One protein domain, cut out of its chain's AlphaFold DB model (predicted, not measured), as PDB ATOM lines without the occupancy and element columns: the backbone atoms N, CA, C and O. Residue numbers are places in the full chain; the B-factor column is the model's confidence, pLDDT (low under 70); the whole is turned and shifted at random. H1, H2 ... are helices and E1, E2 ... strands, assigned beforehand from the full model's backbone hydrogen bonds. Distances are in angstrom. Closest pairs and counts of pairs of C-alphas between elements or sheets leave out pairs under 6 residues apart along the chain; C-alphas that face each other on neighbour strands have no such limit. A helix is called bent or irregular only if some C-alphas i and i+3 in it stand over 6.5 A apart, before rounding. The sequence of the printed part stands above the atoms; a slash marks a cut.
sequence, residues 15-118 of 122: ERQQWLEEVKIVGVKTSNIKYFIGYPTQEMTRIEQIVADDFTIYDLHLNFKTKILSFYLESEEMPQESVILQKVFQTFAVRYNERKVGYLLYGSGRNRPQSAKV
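What this domain is: This is residues 15 to 118 of the 122 residues of an uncharacterized protein of Bacillus sp. FJAT-22090 (UniProt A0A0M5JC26). Two twisted antiparallel sheets meet loosely near Gly 27, at the end of E1: a three-strand sheet, E2 E3 E4, with H3 across one face, and a four-strand sheet, E1 E5 E6 E7, with H2 along one face. H1 is at one end of the long axis, and the turn after E4 is at the other. The 104 printed residues hold three named helices and seven named strands, in the order H1 E1 H2 E2 E3 E4 H3 E5 E6 E7, a mixed class. The whole is compact, with a radius of gyration of the C-alphas of 14.0 A, yet elongated, spanning 44 by 27 by 26 A.

Where its parts are: Helix H1, residues 15 to 22, begins at C-alpha 15, found at (45.264, 135.416, 1.855), and measures 15.7 A from first to last C-alpha. Next come strand E1, residues 24 to 27, and helix H2, residues 30 to 38, 14.3 A. H1 and H2 are irregular: C-alphas 15 and 18 are 8.1 A apart, C-alphas 31 and 34 7.5 A. Strands E2, residues 46 to 51, E3, residues 56 to 63, 20.3 A, and E4, residues 68 to 74, 19.6 A, make one meander, each strand the antiparallel neighbour of the one before. Helix H3 begins at C-alpha 81, (27.036, 114.805, 16.430), and runs 14.3 A to residue 90. A second meander holds E5, residues 92 to 97, E6, residues 100 to 105, and E7, residues 115 to 118, ending at (40.273, 137.710, 14.800).

How they stand to each other: Begin with the sheet E1 E5 E6 E7, only just strongly twisted, up to 4.2 A off its plane. Look for N 26 and O 93, 2.7 A, between E1 and E5; N 94 and O 102, 2.7 A, in the hairpin E5 and E6; N 105 and O 115, 2.9 A, in the hairpin E6 and E7. H2 is on this sheet, over E5, at a height of 8.9 A, and runs along the strands; H1 only grazes it with residues 16 to 22. E1 comes nearest E2 at the C-alphas of Gly 27 and Ile 47, 5.8 A apart. In the other sheet, look for N 50 and O 57, within hydrogen-bond range at 2.9 A, in the hairpin E2 and E3, and N 58 and O 72, within range at 2.9 A, in the hairpin E3 and E4; E3 bends by 57 degrees at residue 59. H3 is on this sheet, over E3 and E4, at a height of 9.7 A and across the strands; it only grazes the first sheet, its closest C-alphas to E6 being those of Gln 90 and Leu 104, 5.9 A. Every O i to N i+4 pair is within hydrogen-bond range in H3, 3 of 5 in H2 and 0 of 4 in H1, where 2 of 5 O i to N i+3 pairs are.

The domain as a whole: The C-alphas farthest apart, of Gln 18 and Glu 76, are 45.8 A apart. The printed part has no cut and no long link. The mean pLDDT of the printed part is 73.7; look for values under 70 at residues 15 to 45, 106 to 113 and 115 to 116.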
ATOM      1  N   GLU A  15      44.476 134.174   1.964       43.66
ATOM      2  CA  GLU A  15      45.264 135.416   1.855       43.66
ATOM      3  C   GLU A  15      46.265 135.642   3.007       43.66
ATOM      4  O   GLU A  15      47.078 136.566   2.959       43.66
ATOM      5  N   ARG A  16      46.251 134.809   4.059       49.91
ATOM      6  CA  ARG A  16      47.103 134.982   5.256       49.91
ATOM      7  C   ARG A  16      48.134 133.880   5.470       49.91
ATOM      8  O   ARG A  16      48.591 133.696   6.599       49.91
ATOM      9  N   GLN A  17      48.567 133.196   4.411       47.59
ATOM     10  CA  GLN A  17      49.627 132.185   4.518       47.59
ATOM     11  C   GLN A  17      50.937 132.721   5.132       47.59
ATOM     12  O   GLN A  17      51.681 131.963   5.740       47.59
ATOM     13  N   GLN A  18      51.181 134.035   5.081       48.66
ATOM     14  CA  GLN A  18      52.344 134.676   5.716       48.66
ATOM     15  C   GLN A  18      52.304 134.705   7.259       48.66
ATOM     16  O   GLN A  18      53.308 135.023   7.883       48.66
ATOM     17  N   TRP A  19      51.168 134.386   7.890       49.50
ATOM     18  CA  TRP A  19      51.004 134.374   9.355       49.50
ATOM     19  C   TRP A  19      50.975 132.940   9.917       49.50
ATOM     20  O   TRP A  19      50.675 132.751  11.093       49.50
ATOM     21  N   LEU A  20      51.224 131.929   9.071       50.66
ATOM     22  CA  LEU A  20      51.088 130.505   9.403       50.66
ATOM     23  C   LEU A  20      52.285 129.893  10.127       50.66
ATOM     24  O   LEU A  20      52.147 128.761  10.586       50.66
ATOM     25  N   GLU A  21      53.419 130.589  10.256       50.78
ATOM     26  CA  GLU A  21      54.598 129.993  10.903       50.78
ATOM     27  C   GLU A  21      54.310 129.537  12.349       50.78
ATOM     28  O   GLU A  21      54.957 128.607  12.822       50.78
ATOM     29  N   GLU A  22      53.269 130.070  13.013       55.41
ATOM     30  CA  GLU A  22      52.882 129.656  14.370       55.41
ATOM     31  C   GLU A  22      51.362 129.609  14.628       55.41
ATOM     32  O   GLU A  22      50.888 130.017  15.694       55.41
ATOM     33  N   VAL A  23      50.553 129.101  13.689       58.31
ATOM     34  CA  VAL A  23      49.131 128.871  14.008       58.31
ATOM     35  C   VAL A  23      48.984 127.733  15.027       58.31
ATOM     36  O   VAL A  23      49.227 126.568  14.720       58.31
ATOM     37  N   LYS A  24      48.530 128.066  16.243       67.94
ATOM     38  CA  LYS A  24      48.240 127.116  17.331       67.94
ATOM     39  C   LYS A  24      46.754 127.179  17.682       67.94
ATOM     40  O   LYS A  24      46.270 128.246  18.049       67.94
ATOM     41  N   ILE A  25      46.009 126.070  17.605       66.81
ATOM     42  CA  ILE A  25      44.674 126.026  18.242       66.81
ATOM     43  C   ILE A  25      44.875 125.864  19.758       66.81
ATOM     44  O   ILE A  25      45.779 125.191  20.250       66.81
ATOM     45  N   VAL A  26      44.020 126.522  20.511       66.44
ATOM     46  CA  VAL A  26      43.982 126.497  21.956       66.44
ATOM     47  C   VAL A  26      42.559 126.150  22.352       66.44
ATOM     48  O   VAL A  26      41.615 126.814  21.925       66.44
ATOM     49  N   GLY A  27      42.393 125.115  23.166       67.81
ATOM     50  CA  GLY A  27      41.126 124.823  23.821       67.81
ATOM     51  C   GLY A  27      40.906 125.804  24.965       67.81
ATOM     52  O   GLY A  27      41.320 125.545  26.089       67.81
ATOM     53  N   VAL A  28      40.257 126.933  24.691       68.19
ATOM     54  CA  VAL A  28      39.835 127.896  25.713       68.19
ATOM     55  C   VAL A  28      38.425 128.390  25.450       68.19
ATOM     56  O   VAL A  28      38.080 128.814  24.348       68.19
ATOM     57  N   LYS A  29      37.618 128.439  26.514       68.38
ATOM     58  CA  LYS A  29      36.319 129.120  26.478       68.38
ATOM     59  C   LYS A  29      36.510 130.534  25.928       68.38
ATOM     60  O   LYS A  29      37.430 131.240  26.347       68.38
ATOM     61  N   THR A  30      35.626 130.968  25.029       65.31
ATOM     62  CA  THR A  30      35.685 132.292  24.387       65.31
ATOM     63  C   THR A  30      35.842 133.430  25.406       65.31
ATOM     64  O   THR A  30      36.539 134.402  25.137       65.31
ATOM     65  N   SER A  31      35.264 133.294  26.606       66.19
ATOM     66  CA  SER A  31      35.401 134.242  27.722       66.19
ATOM     67  C   SER A  31      36.839 134.422  28.227       66.19
ATOM     68  O   SER A  31      37.205 135.510  28.667       66.19
ATOM     69  N   ASN A  32      37.675 133.387  28.134       69.31
ATOM     70  CA  ASN A  32      39.022 133.331  28.723       69.31
ATOM     71  C   ASN A  32      40.115 133.742  27.737       69.31
ATOM     72  O   ASN A  32      41.308 133.701  28.020       69.31
ATOM     73  N   ILE A  33      39.723 134.164  26.551       68.06
ATOM     74  CA  ILE A  33      40.660 134.474  25.487       68.06
ATOM     75  C   ILE A  33      41.541 135.694  25.750       68.06
ATOM     76  O   ILE A  33      42.695 135.703  25.347       68.06
ATOM     77  N   LYS A  34      41.028 136.728  26.436       67.56
ATOM     78  CA  LYS A  34      41.806 137.938  26.738       67.56
ATOM     79  C   LYS A  34      43.010 137.581  27.601       67.56
ATOM     80  O   LYS A  34      44.095 138.097  27.369       67.56
ATOM     81  N   TYR A  35      42.806 136.645  28.530       65.25
ATOM     82  CA  TYR A  35      43.870 136.042  29.316       65.25
ATOM     83  C   TYR A  35      44.876 135.340  28.399       65.25
ATOM     84  O   TYR A  35      46.062 135.631  28.455       65.25
ATOM     85  N   PHE A  36      44.410 134.520  27.454       67.50
ATOM     86  CA  PHE A  36      45.299 133.828  26.519       67.50
ATOM     87  C   PHE A  36      46.135 134.766  25.638       67.50
ATOM     88  O   PHE A  36      47.289 134.470  25.350       67.50
ATOM     89  N   ILE A  37      45.607 135.915  25.218       66.69
ATOM     90  CA  ILE A  37      46.402 136.864  24.425       66.69
ATOM     91  C   ILE A  37      47.533 137.490  25.274       66.69
ATOM     92  O   ILE A  37      48.605 137.760  24.749       66.69
ATOM     93  N   GLY A  38      47.342 137.655  26.588       66.56
ATOM     94  CA  GLY A  38      48.373 138.170  27.500       66.56
ATOM     95  C   GLY A  38      49.484 137.175  27.871       66.56
ATOM     96  O   GLY A  38      50.513 137.596  28.389       66.56
ATOM     97  N   TYR A  39      49.299 135.877  27.597       68.94
ATOM     98  CA  TYR A  39      50.233 134.802  27.967       68.94
ATOM     99  C   TYR A  39      50.558 133.902  26.750       68.94
ATOM    100  O   TYR A  39      50.014 132.800  26.605       68.94
ATOM    101  N   PRO A  40      51.433 134.362  25.829       62.72
ATOM    102  CA  PRO A  40      51.643 133.752  24.509       62.72
ATOM    103  C   PRO A  40      52.357 132.391  24.526       62.72
ATOM    104  O   PRO A  40      52.222 131.615  23.583       62.72
ATOM    105  N   THR A  41      53.081 132.066  25.596       64.19
ATOM    106  CA  THR A  41      53.854 130.817  25.708       64.19
ATOM    107  C   THR A  41      53.036 129.636  26.222       64.19
ATOM    108  O   THR A  41      53.476 128.495  26.116       64.19
ATOM    109  N   GLN A  42      51.837 129.880  26.759       64.62
ATOM    110  CA  GLN A  42      50.988 128.815  27.270       64.62
ATOM    111  C   GLN A  42      50.289 128.115  26.097       64.62
ATOM    112  O   GLN A  42      49.541 128.741  25.343       64.62
ATOM    113  N   GLU A  43      50.551 126.821  25.925       61.88
ATOM    114  CA  GLU A  43      49.754 125.929  25.082       61.88
ATOM    115  C   GLU A  43      48.719 125.228  25.962       61.88
ATOM    116  O   GLU A  43      49.063 124.568  26.940       61.88
ATOM    117  N   MET A  44      47.438 125.376  25.626       67.81
ATOM    118  CA  MET A  44      46.352 124.614  26.241       67.81
ATOM    119  C   MET A  44      45.645 123.826  25.146       67.81
ATOM    120  O   MET A  44      44.820 124.359  24.411       67.81
ATOM    121  N   THR A  45      45.998 122.551  25.013       65.56
ATOM    122  CA  THR A  45      45.365 121.612  24.070       65.56
ATOM    123  C   THR A  45      44.302 120.738  24.736       65.56
ATOM    124  O   THR A  45      43.653 119.942  24.055       65.56
ATOM    125  N   ARG A  46      44.124 120.887  26.057       70.12
ATOM    126  CA  ARG A  46      43.187 120.125  26.880       70.12
ATOM    127  C   ARG A  46      42.211 121.061  27.588       70.12
ATOM    128  O   ARG A  46      42.638 121.994  28.260       70.12
ATOM    129  N   ILE A  47      40.918 120.778  27.460       75.44
ATOM    130  CA  ILE A  47      39.860 121.363  28.288       75.44
ATOM    131  C   ILE A  47      39.317 120.246  29.171       75.44
ATOM    132  O   ILE A  47      38.859 119.224  28.665       75.44
ATOM    133  N   GLU A  48      39.368 120.441  30.486       81.81
ATOM    134  CA  GLU A  48      38.920 119.429  31.448       81.81
ATOM    135  C   GLU A  48      37.419 119.171  31.346       81.81
ATOM    136  O   GLU A  48      37.002 118.017  31.355       81.81
ATOM    137  N   GLN A  49      36.620 120.235  31.206       83.81
ATOM    138  CA  GLN A  49      35.166 120.124  31.200       83.81
ATOM    139  C   GLN A  49      34.471 121.231  30.394       83.81
ATOM    140  O   GLN A  49      34.777 122.427  30.523       83.81
ATOM    141  N   ILE A  50      33.463 120.838  29.616       82.50
ATOM    142  CA  ILE A  50      32.474 121.726  28.999       82.50
ATOM    143  C   ILE A  50      31.093 121.242  29.427       82.50
ATOM    144  O   ILE A  50      30.675 120.155  29.042       82.50
ATOM    145  N   VAL A  51      30.390 122.063  30.202       82.25
ATOM    146  CA  VAL A  51      29.004 121.808  30.605       82.25
ATOM    147  C   VAL A  51      28.085 122.502  29.602       82.25
ATOM    148  O   VAL A  51      28.215 123.710  29.381       82.25
ATOM    149  N   ALA A  52      27.205 121.734  28.969       82.06
ATOM    150  CA  ALA A  52      26.079 122.218  28.182       82.06
ATOM    151  C   ALA A  52      24.772 121.796  28.867       82.06
ATOM    152  O   ALA A  52      24.787 120.955  29.761       82.06
ATOM    153  N   ASP A  53      23.655 122.385  28.443       82.19
ATOM    154  CA  ASP A  53      22.350 122.144  29.071       82.19
ATOM    155  C   ASP A  53      21.936 120.661  28.991       82.19
ATOM    156  O   ASP A  53      21.375 120.129  29.943       82.19
ATOM    157  N   ASP A  54      22.306 119.985  27.896       84.00
ATOM    158  CA  ASP A  54      21.862 118.617  27.592       84.00
ATOM    159  C   ASP A  54      22.960 117.549  27.795       84.00
ATOM    160  O   ASP A  54      22.703 116.346  27.728       84.00
ATOM    161  N   PHE A  55      24.222 117.956  27.975       88.69
ATOM    162  CA  PHE A  55      25.352 117.031  28.127       88.69
ATOM    163  C   PHE A  55      26.602 117.708  28.686       88.69
ATOM    164  O   PHE A  55      26.806 118.915  28.560       88.69
ATOM    165  N   THR A  56      27.509 116.893  29.216       88.81
ATOM    166  CA  THR A  56      28.833 117.318  29.668       88.81
ATOM    167  C   THR A  56      29.930 116.611  28.879       88.81
ATOM    168  O   THR A  56      29.896 115.401  28.666       88.81
ATOM    169  N   ILE A  57      30.924 117.378  28.433       87.75
ATOM    170  CA  ILE A  57      32.135 116.869  27.783       87.75
ATOM    171  C   ILE A  57      33.288 116.926  28.777       87.75
ATOM    172  O   ILE A  57      33.541 117.993  29.336       87.75
ATOM    173  N   TYR A  58      34.025 115.824  28.919       88.19
ATOM    174  CA  TYR A  58      35.244 115.743  29.727       88.19
ATOM    175  C   TYR A  58      36.474 115.421  28.889       88.19
ATOM    176  O   TYR A  58      36.383 114.757  27.852       88.19
ATOM    177  N   ASP A  59      37.631 115.864  29.380       86.56
ATOM    178  CA  ASP A  59      38.950 115.572  28.811       86.56
ATOM    179  C   ASP A  59      39.029 115.828  27.306       86.56
ATOM    180  O   ASP A  59      39.564 115.030  26.530       86.56
ATOM    181  N   LEU A  60      38.481 116.966  26.885       85.44
ATOM    182  CA  LEU A  60      38.526 117.376  25.498       85.44
ATOM    183  C   LEU A  60      39.967 117.646  25.095       85.44
ATOM    184  O   LEU A  60      40.609 118.563  25.605       85.44
ATOM    185  N   HIS A  61      40.445 116.869  24.137       83.31
ATOM    186  CA  HIS A  61      41.794 116.943  23.619       83.31
ATOM    187  C   HIS A  61      41.770 117.024  22.095       83.31
ATOM    188  O   HIS A  61      41.091 116.248  21.419       83.31
ATOM    189  N   LEU A  62      42.536 117.969  21.555       78.25
ATOM    190  CA  LEU A  62      42.723 118.137  20.122       78.25
ATOM    191  C   LEU A  62      44.177 117.852  19.751       78.25
ATOM    192  O   LEU A  62      45.092 118.554  20.179       78.25
ATOM    193  N   ASN A  63      44.379 116.856  18.891       77.38
ATOM    194  CA  ASN A  63      45.675 116.551  18.306       77.38
ATOM    195  C   ASN A  63      45.752 117.095  16.876       77.38
ATOM    196  O   ASN A  63      45.120 116.577  15.960       77.38
ATOM    197  N   PHE A  64      46.581 118.116  16.677       70.88
ATOM    198  CA  PHE A  64      46.810 118.747  15.373       70.88
ATOM    199  C   PHE A  64      47.491 117.850  14.363       70.88
ATOM    200  O   PHE A  64      47.145 117.883  13.186       70.88
ATOM    201  N   LYS A  65      48.475 117.069  14.820       74.12
ATOM    202  CA  LYS A  65      49.282 116.223  13.941       74.12
ATOM    203  C   LYS A  65      48.406 115.162  13.293       74.12
ATOM    204  O   LYS A  65      48.533 114.903  12.104       74.12
ATOM    205  N   THR A  66      47.500 114.583  14.075       80.50
ATOM    206  CA  THR A  66      46.572 113.555  13.592       80.50
ATOM    207  C   THR A  66      45.230 114.121  13.134       80.50
ATOM    208  O   THR A  66      44.447 113.395  12.532       80.50
ATOM    209  N   LYS A  67      44.961 115.407  13.391       77.50
ATOM    210  CA  LYS A  67      43.664 116.071  13.173       77.50
ATOM    211  C   LYS A  67      42.502 115.345  13.867       77.50
ATOM    212  O   LYS A  67      41.391 115.284  13.337       77.50
ATOM    213  N   ILE A  68      42.771 114.771  15.040       82.81
ATOM    214  CA  ILE A  68      41.791 114.023  15.838       82.81
ATOM    215  C   ILE A  68      41.382 114.851  17.048       82.81
ATOM    216  O   ILE A  68      42.222 115.347  17.799       82.81
ATOM    217  N   LEU A  69      40.075 114.931  17.251       84.00
ATOM    218  CA  LEU A  69      39.433 115.435  18.449       84.00
ATOM    219  C   LEU A  69      38.948 114.254  19.291       84.00
ATOM    220  O   LEU A  69      38.244 113.389  18.778       84.00
ATOM    221  N   SER A  70      39.293 114.217  20.574       87.12
ATOM    222  CA  SER A  70      38.923 113.138  21.495       87.12
ATOM    223  C   SER A  70      38.370 113.689  22.801       87.12
ATOM    224  O   SER A  70      38.920 114.653  23.321       87.12
ATOM    225  N   PHE A  71      37.312 113.076  23.329       90.25
ATOM    226  CA  PHE A  71      36.686 113.464  24.600       90.25
ATOM    227  C   PHE A  71      35.772 112.366  25.151       90.25
ATOM    228  O   PHE A  71      35.359 111.467  24.409       90.25
ATOM    229  N   TYR A  72      35.402 112.464  26.425       88.62
ATOM    230  CA  TYR A  72      34.307 111.698  27.024       88.62
ATOM    231  C   TYR A  72      33.027 112.530  27.028       88.62
ATOM    232  O   TYR A  72      33.082 113.748  27.178       88.62
ATOM    233  N   LEU A  73      31.889 111.874  26.824       91.25
ATOM    234  CA  LEU A  73      30.574 112.503  26.801       91.25
ATOM    235  C   LEU A  73      29.704 111.845  27.868       91.25
ATOM    236  O   LEU A  73      29.555 110.625  27.862       91.25
ATOM    237  N   GLU A  74      29.138 112.659  28.745       92.06
ATOM    238  CA  GLU A  74      28.117 112.283  29.717       92.06
ATOM    239  C   GLU A  74      26.808 112.971  29.324       92.06
ATOM    240  O   GLU A  74      26.766 114.193  29.181       92.06
ATOM    241  N   SER A  75      25.753 112.196  29.100       90.69
ATOM    242  CA  SER A  75      24.425 112.709  28.763       90.69
ATOM    243  C   SER A  75      23.365 111.654  29.066       90.69
ATOM    244  O   SER A  75      23.662 110.458  29.012       90.69
ATOM    245  N   GLU A  76      22.145 112.095  29.372       88.88
ATOM    246  CA  GLU A  76      20.985 111.212  29.549       88.88
ATOM    247  C   GLU A  76      20.515 110.625  28.208       88.88
ATOM    248  O   GLU A  76      20.194 109.440  28.127       88.88
ATOM    249  N   GLU A  77      20.550 111.426  27.137       90.31
ATOM    250  CA  GLU A  77      20.209 111.022  25.773       90.31
ATOM    251  C   GLU A  77      21.330 111.402  24.808       90.31
ATOM    252  O   GLU A  77      21.867 112.502  24.859       90.31
ATOM    253  N   MET A  78      21.679 110.511  23.876       87.69
ATOM    254  CA  MET A  78      22.797 110.771  22.970       87.69
ATOM    255  C   MET A  78      22.506 111.984  22.062       87.69
ATOM    256  O   MET A  78      21.647 111.885  21.178       87.69
ATOM    257  N   PRO A  79      23.241 113.106  22.196       87.19
ATOM    258  CA  PRO A  79      23.025 114.276  21.362       87.19
ATOM    259  C   PRO A  79      23.466 113.996  19.925       87.19
ATOM    260  O   PRO A  79      24.358 113.182  19.665       87.19
ATOM    261  N   GLN A  80      22.898 114.736  18.971       87.88
ATOM    262  CA  GLN A  80      23.382 114.689  17.595       87.88
ATOM    263  C   GLN A  80      24.841 115.150  17.518       87.88
ATOM    264  O   GLN A  80      25.233 116.146  18.127       87.88
ATOM    265  N   GLU A  81      25.630 114.471  16.685       84.75
ATOM    266  CA  GLU A  81      27.036 114.805  16.430       84.75
ATOM    267  C   GLU A  81      27.239 116.290  16.083       84.75
ATOM    268  O   GLU A  81      28.167 116.931  16.576       84.75
ATOM    269  N   SER A  82      26.332 116.861  15.289       82.94
ATOM    270  CA  SER A  82      26.325 118.275  14.903       82.94
ATOM    271  C   SER A  82      26.280 119.229  16.102       82.94
ATOM    272  O   SER A  82      26.952 120.260  16.099       82.94
ATOM    273  N   VAL A  83      25.517 118.890  17.140       86.00
ATOM    274  CA  VAL A  83      25.362 119.694  18.358       86.00
ATOM    275  C   VAL A  83      26.610 119.574  19.229       86.00
ATOM    276  O   VAL A  83      27.122 120.580  19.730       86.00
ATOM    277  N   ILE A  84      27.150 118.360  19.352       85.81
ATOM    278  CA  ILE A  84      28.381 118.099  20.103       85.81
ATOM    279  C   ILE A  84      29.543 118.888  19.490       85.81
ATOM    280  O   ILE A  84      30.212 119.660  20.181       85.81
ATOM    281  N   LEU A  85      29.745 118.759  18.175       82.88
ATOM    282  CA  LEU A  85      30.798 119.468  17.449       82.88
ATOM    283  C   LEU A  85      30.632 120.987  17.535       82.88
ATOM    284  O   LEU A  85      31.626 121.694  17.697       82.88
ATOM    285  N   GLN A  86      29.400 121.504  17.494       81.56
ATOM    286  CA  GLN A  86      29.141 122.932  17.676       81.56
ATOM    287  C   GLN A  86      29.662 123.440  19.023       81.56
ATOM    288  O   GLN A  86      30.403 124.426  19.061       81.56
ATOM    289  N   LYS A  87      29.295 122.768  20.120       82.88
ATOM    290  CA  LYS A  87      29.723 123.155  21.472       82.88
ATOM    291  C   LYS A  87      31.234 123.045  21.617       82.88
ATOM    292  O   LYS A  87      31.863 123.967  22.126       82.88
ATOM    293  N   VAL A  88      31.828 121.970  21.100       81.81
ATOM    294  CA  VAL A  88      33.279 121.784  21.114       81.81
ATOM    295  C   VAL A  88      33.997 122.902  20.356       81.81
ATOM    296  O   VAL A  88      34.888 123.541  20.912       81.81
ATOM    297  N   PHE A  89      33.616 123.188  19.111       78.06
ATOM    298  CA  PHE A  89      34.320 124.191  18.311       78.06
ATOM    299  C   PHE A  89      34.215 125.597  18.893       78.06
ATOM    300  O   PHE A  89      35.193 126.337  18.849       78.06
ATOM    301  N   GLN A  90      33.092 125.948  19.520       76.25
ATOM    302  CA  GLN A  90      32.948 127.227  20.224       76.25
ATOM    303  C   GLN A  90      33.947 127.401  21.385       76.25
ATOM    304  O   GLN A  90      34.229 128.529  21.789       76.25
ATOM    305  N   THR A  91      34.516 126.308  21.901       76.81
ATOM    306  CA  THR A  91      35.562 126.338  22.937       76.81
ATOM    307  C   THR A  91      36.987 126.329  22.397       76.81
ATOM    308  O   THR A  91      37.929 126.327  23.182       76.81
ATOM    309  N   PHE A  92      37.175 126.343  21.079       75.38
ATOM    310  CA  PHE A  92      38.497 126.438  20.478       75.38
ATOM    311  C   PHE A  92      38.770 127.844  19.941       75.38
ATOM    312  O   PHE A  92      37.944 128.484  19.285       75.38
ATOM    313  N   ALA A  93      39.990 128.299  20.190       75.94
ATOM    314  CA  ALA A  93      40.552 129.527  19.669       75.94
ATOM    315  C   ALA A  93      41.784 129.233  18.821       75.94
ATOM    316  O   ALA A  93      42.537 128.316  19.106       75.94
ATOM    317  N   VAL A  94      42.021 130.028  17.791       74.44
ATOM    318  CA  VAL A  94      43.163 129.914  16.888       74.44
ATOM    319  C   VAL A  94      44.117 131.066  17.174       74.44
ATOM    320  O   VAL A  94      43.807 132.213  16.863       74.44
ATOM    321  N   ARG A  95      45.278 130.809  17.767       73.44
ATOM    322  CA  ARG A  95      46.353 131.800  17.860       73.44
ATOM    323  C   ARG A  95      47.086 131.839  16.524       73.44
ATOM    324  O   ARG A  95      47.521 130.798  16.056       73.44
ATOM    325  N   TYR A  96      47.199 133.021  15.929       71.88
ATOM    326  CA  TYR A  96      47.962 133.253  14.698       71.88
ATOM    327  C   TYR A  96      49.377 133.750  14.999       71.88
ATOM    328  O   TYR A  96      50.298 133.457  14.255       71.88
ATOM    329  N   ASN A  97      49.533 134.533  16.069       71.69
ATOM    330  CA  ASN A  97      50.816 134.928  16.652       71.69
ATOM    331  C   ASN A  97      50.591 135.464  18.076       71.69
ATOM    332  O   ASN A  97      49.460 135.460  18.571       71.69
ATOM    333  N   GLU A  98      51.638 135.988  18.717       71.75
ATOM    334  CA  GLU A  98      51.582 136.534  20.082       71.75
ATOM    335  C   GLU A  98      50.492 137.597  20.306       71.75
ATOM    336  O   GLU A  98      49.987 137.740  21.414       71.75
ATOM    337  N   ARG A  99      50.098 138.343  19.266       71.81
ATOM    338  CA  ARG A  99      49.165 139.480  19.367       71.81
ATOM    339  C   ARG A  99      47.818 139.239  18.694       71.81
ATOM    340  O   ARG A  99      46.932 140.092  18.798       71.81
ATOM    341  N   LYS A 100      47.658 138.120  17.981       73.38
ATOM    342  CA  LYS A 100      46.480 137.820  17.162       73.38
ATOM    343  C   LYS A 100      45.903 136.458  17.499       73.38
ATOM    344  O   LYS A 100      46.539 135.427  17.286       73.38
ATOM    345  N   VAL A 101      44.650 136.461  17.939       74.81
ATOM    346  CA  VAL A 101      43.886 135.248  18.241       74.81
ATOM    347  C   VAL A 101      42.509 135.351  17.602       74.81
ATOM    348  O   VAL A 101      41.891 136.411  17.631       74.81
ATOM    349  N   GLY A 102      42.028 134.265  17.008       73.38
ATOM    350  CA  GLY A 102      40.667 134.124  16.521       73.38
ATOM    351  C   GLY A 102      39.901 133.002  17.207       73.38
ATOM    352  O   GLY A 102      40.457 132.252  17.999       73.38
ATOM    353  N   TYR A 103      38.616 132.878  16.899       73.19
ATOM    354  CA  TYR A 103      37.734 131.847  17.458       73.19
ATOM    355  C   TYR A 103      36.915 131.260  16.353       73.19
ATOM    356  O   TYR A 103      36.491 131.992  15.459       73.19
ATOM    357  N   LEU A 104      36.633 129.976  16.481       75.69
ATOM    358  CA  LEU A 104      35.792 129.278  15.537       75.69
ATOM    359  C   LEU A 104      34.357 129.787  15.644       75.69
ATOM    360  O   LEU A 104      33.734 129.736  16.705       75.69
ATOM    361  N   LEU A 105      33.826 130.266  14.525       70.56
ATOM    362  CA  LEU A 105      32.410 130.552  14.385       70.56
ATOM    363  C   LEU A 105      31.727 129.361  13.727       70.56
ATOM    364  O   LEU A 105      32.165 128.856  12.689       70.56
ATOM    365  N   TYR A 106      30.630 128.934  14.340       69.12
ATOM    366  CA  TYR A 106      29.814 127.832  13.861       69.12
ATOM    367  C   TYR A 106      28.471 128.372  13.378       69.12
ATOM    368  O   TYR A 106      27.762 129.048  14.123       69.12
ATOM    369  N   GLY A 107      28.136 128.097  12.119       64.38
ATOM    370  CA  GLY A 107      26.815 128.401  11.573       64.38
ATOM    371  C   GLY A 107      25.840 127.274  11.906       64.38
ATOM    372  O   GLY A 107      26.215 126.106  11.815       64.38
ATOM    373  N   SER A 108      24.605 127.618  12.276       61.59
ATOM    374  CA  SER A 108      23.556 126.640  12.603       61.59
ATOM    375  C   SER A 108      23.430 125.545  11.532       61.59
ATOM    376  O   SER A 108      23.470 125.834  10.332       61.59
ATOM    377  N   GLY A 109      23.308 124.285  11.968       61.09
ATOM    378  CA  GLY A 109      23.069 123.129  11.097       61.09
ATOM    379  C   GLY A 109      24.273 122.614  10.298       61.09
ATOM    380  O   GLY A 109      24.075 121.860   9.348       61.09
ATOM    381  N   ARG A 110      25.517 123.001  10.621       66.19
ATOM    382  CA  ARG A 110      26.705 122.540   9.875       66.19
ATOM    383  C   ARG A 110      27.786 121.948  10.754       66.19
ATOM    384  O   ARG A 110      28.390 122.718  11.457       66.19
ATOM    385  N   ASN A 111      28.202 120.702  10.537       65.69
ATOM    386  CA  ASN A 111      29.214 119.972  11.334       65.69
ATOM    387  C   ASN A 111      30.668 120.499  11.264       65.69
ATOM    388  O   ASN A 111      31.610 119.753  11.523       65.69
ATOM    389  N   ARG A 112      30.895 121.755  10.865       69.69
ATOM    390  CA  ARG A 112      32.235 122.341  10.740       69.69
ATOM    391  C   ARG A 112      32.241 123.853  10.991       69.69
ATOM    392  O   ARG A 112      31.274 124.531  10.625       69.69
ATOM    393  N   PRO A 113      33.340 124.396  11.546       69.44
ATOM    394  CA  PRO A 113      33.544 125.838  11.637       69.44
ATOM    395  C   PRO A 113      33.534 126.490  10.247       69.44
ATOM    396  O   PRO A 113      33.973 125.891   9.265       69.44
ATOM    397  N   GLN A 114      32.997 127.709  10.161       70.44
ATOM    398  CA  GLN A 114      32.844 128.437   8.891       70.44
ATOM    399  C   GLN A 114      33.812 129.606   8.732       70.44
ATOM    400  O   GLN A 114      34.128 129.985   7.611       70.44
ATOM    401  N   SER A 115      34.233 130.216   9.836       66.75
ATOM    402  CA  SER A 115      35.158 131.348   9.828       66.75
ATOM    403  C   SER A 115      35.804 131.511  11.199       66.75
ATOM    404  O   SER A 115      35.348 130.915  12.180       66.75
ATOM    405  N   ALA A 116      36.842 132.346  11.273       69.25
ATOM    406  CA  ALA A 116      37.357 132.839  12.540       69.25
ATOM    407  C   ALA A 116      37.251 134.359  12.651       69.25
ATOM    408  O   ALA A 116      37.693 135.097  11.772       69.25
ATOM    409  N   LYS A 117      36.717 134.839  13.779       72.75
ATOM    410  CA  LYS A 117      36.781 136.264  14.125       72.75
ATOM    411  C   LYS A 117      38.101 136.543  14.823       72.75
ATOM    412  O   LYS A 117      38.318 136.004  15.899       72.75
ATOM    413  N   VAL A 118      38.947 137.391  14.246       72.50
ATOM    414  CA  VAL A 118      40.273 137.710  14.800       72.50
ATOM    415  C   VAL A 118      40.206 138.947  15.691       72.50
ATOM    416  O   VAL A 118      39.686 139.987  15.291       72.50
TER     417      VAL A 118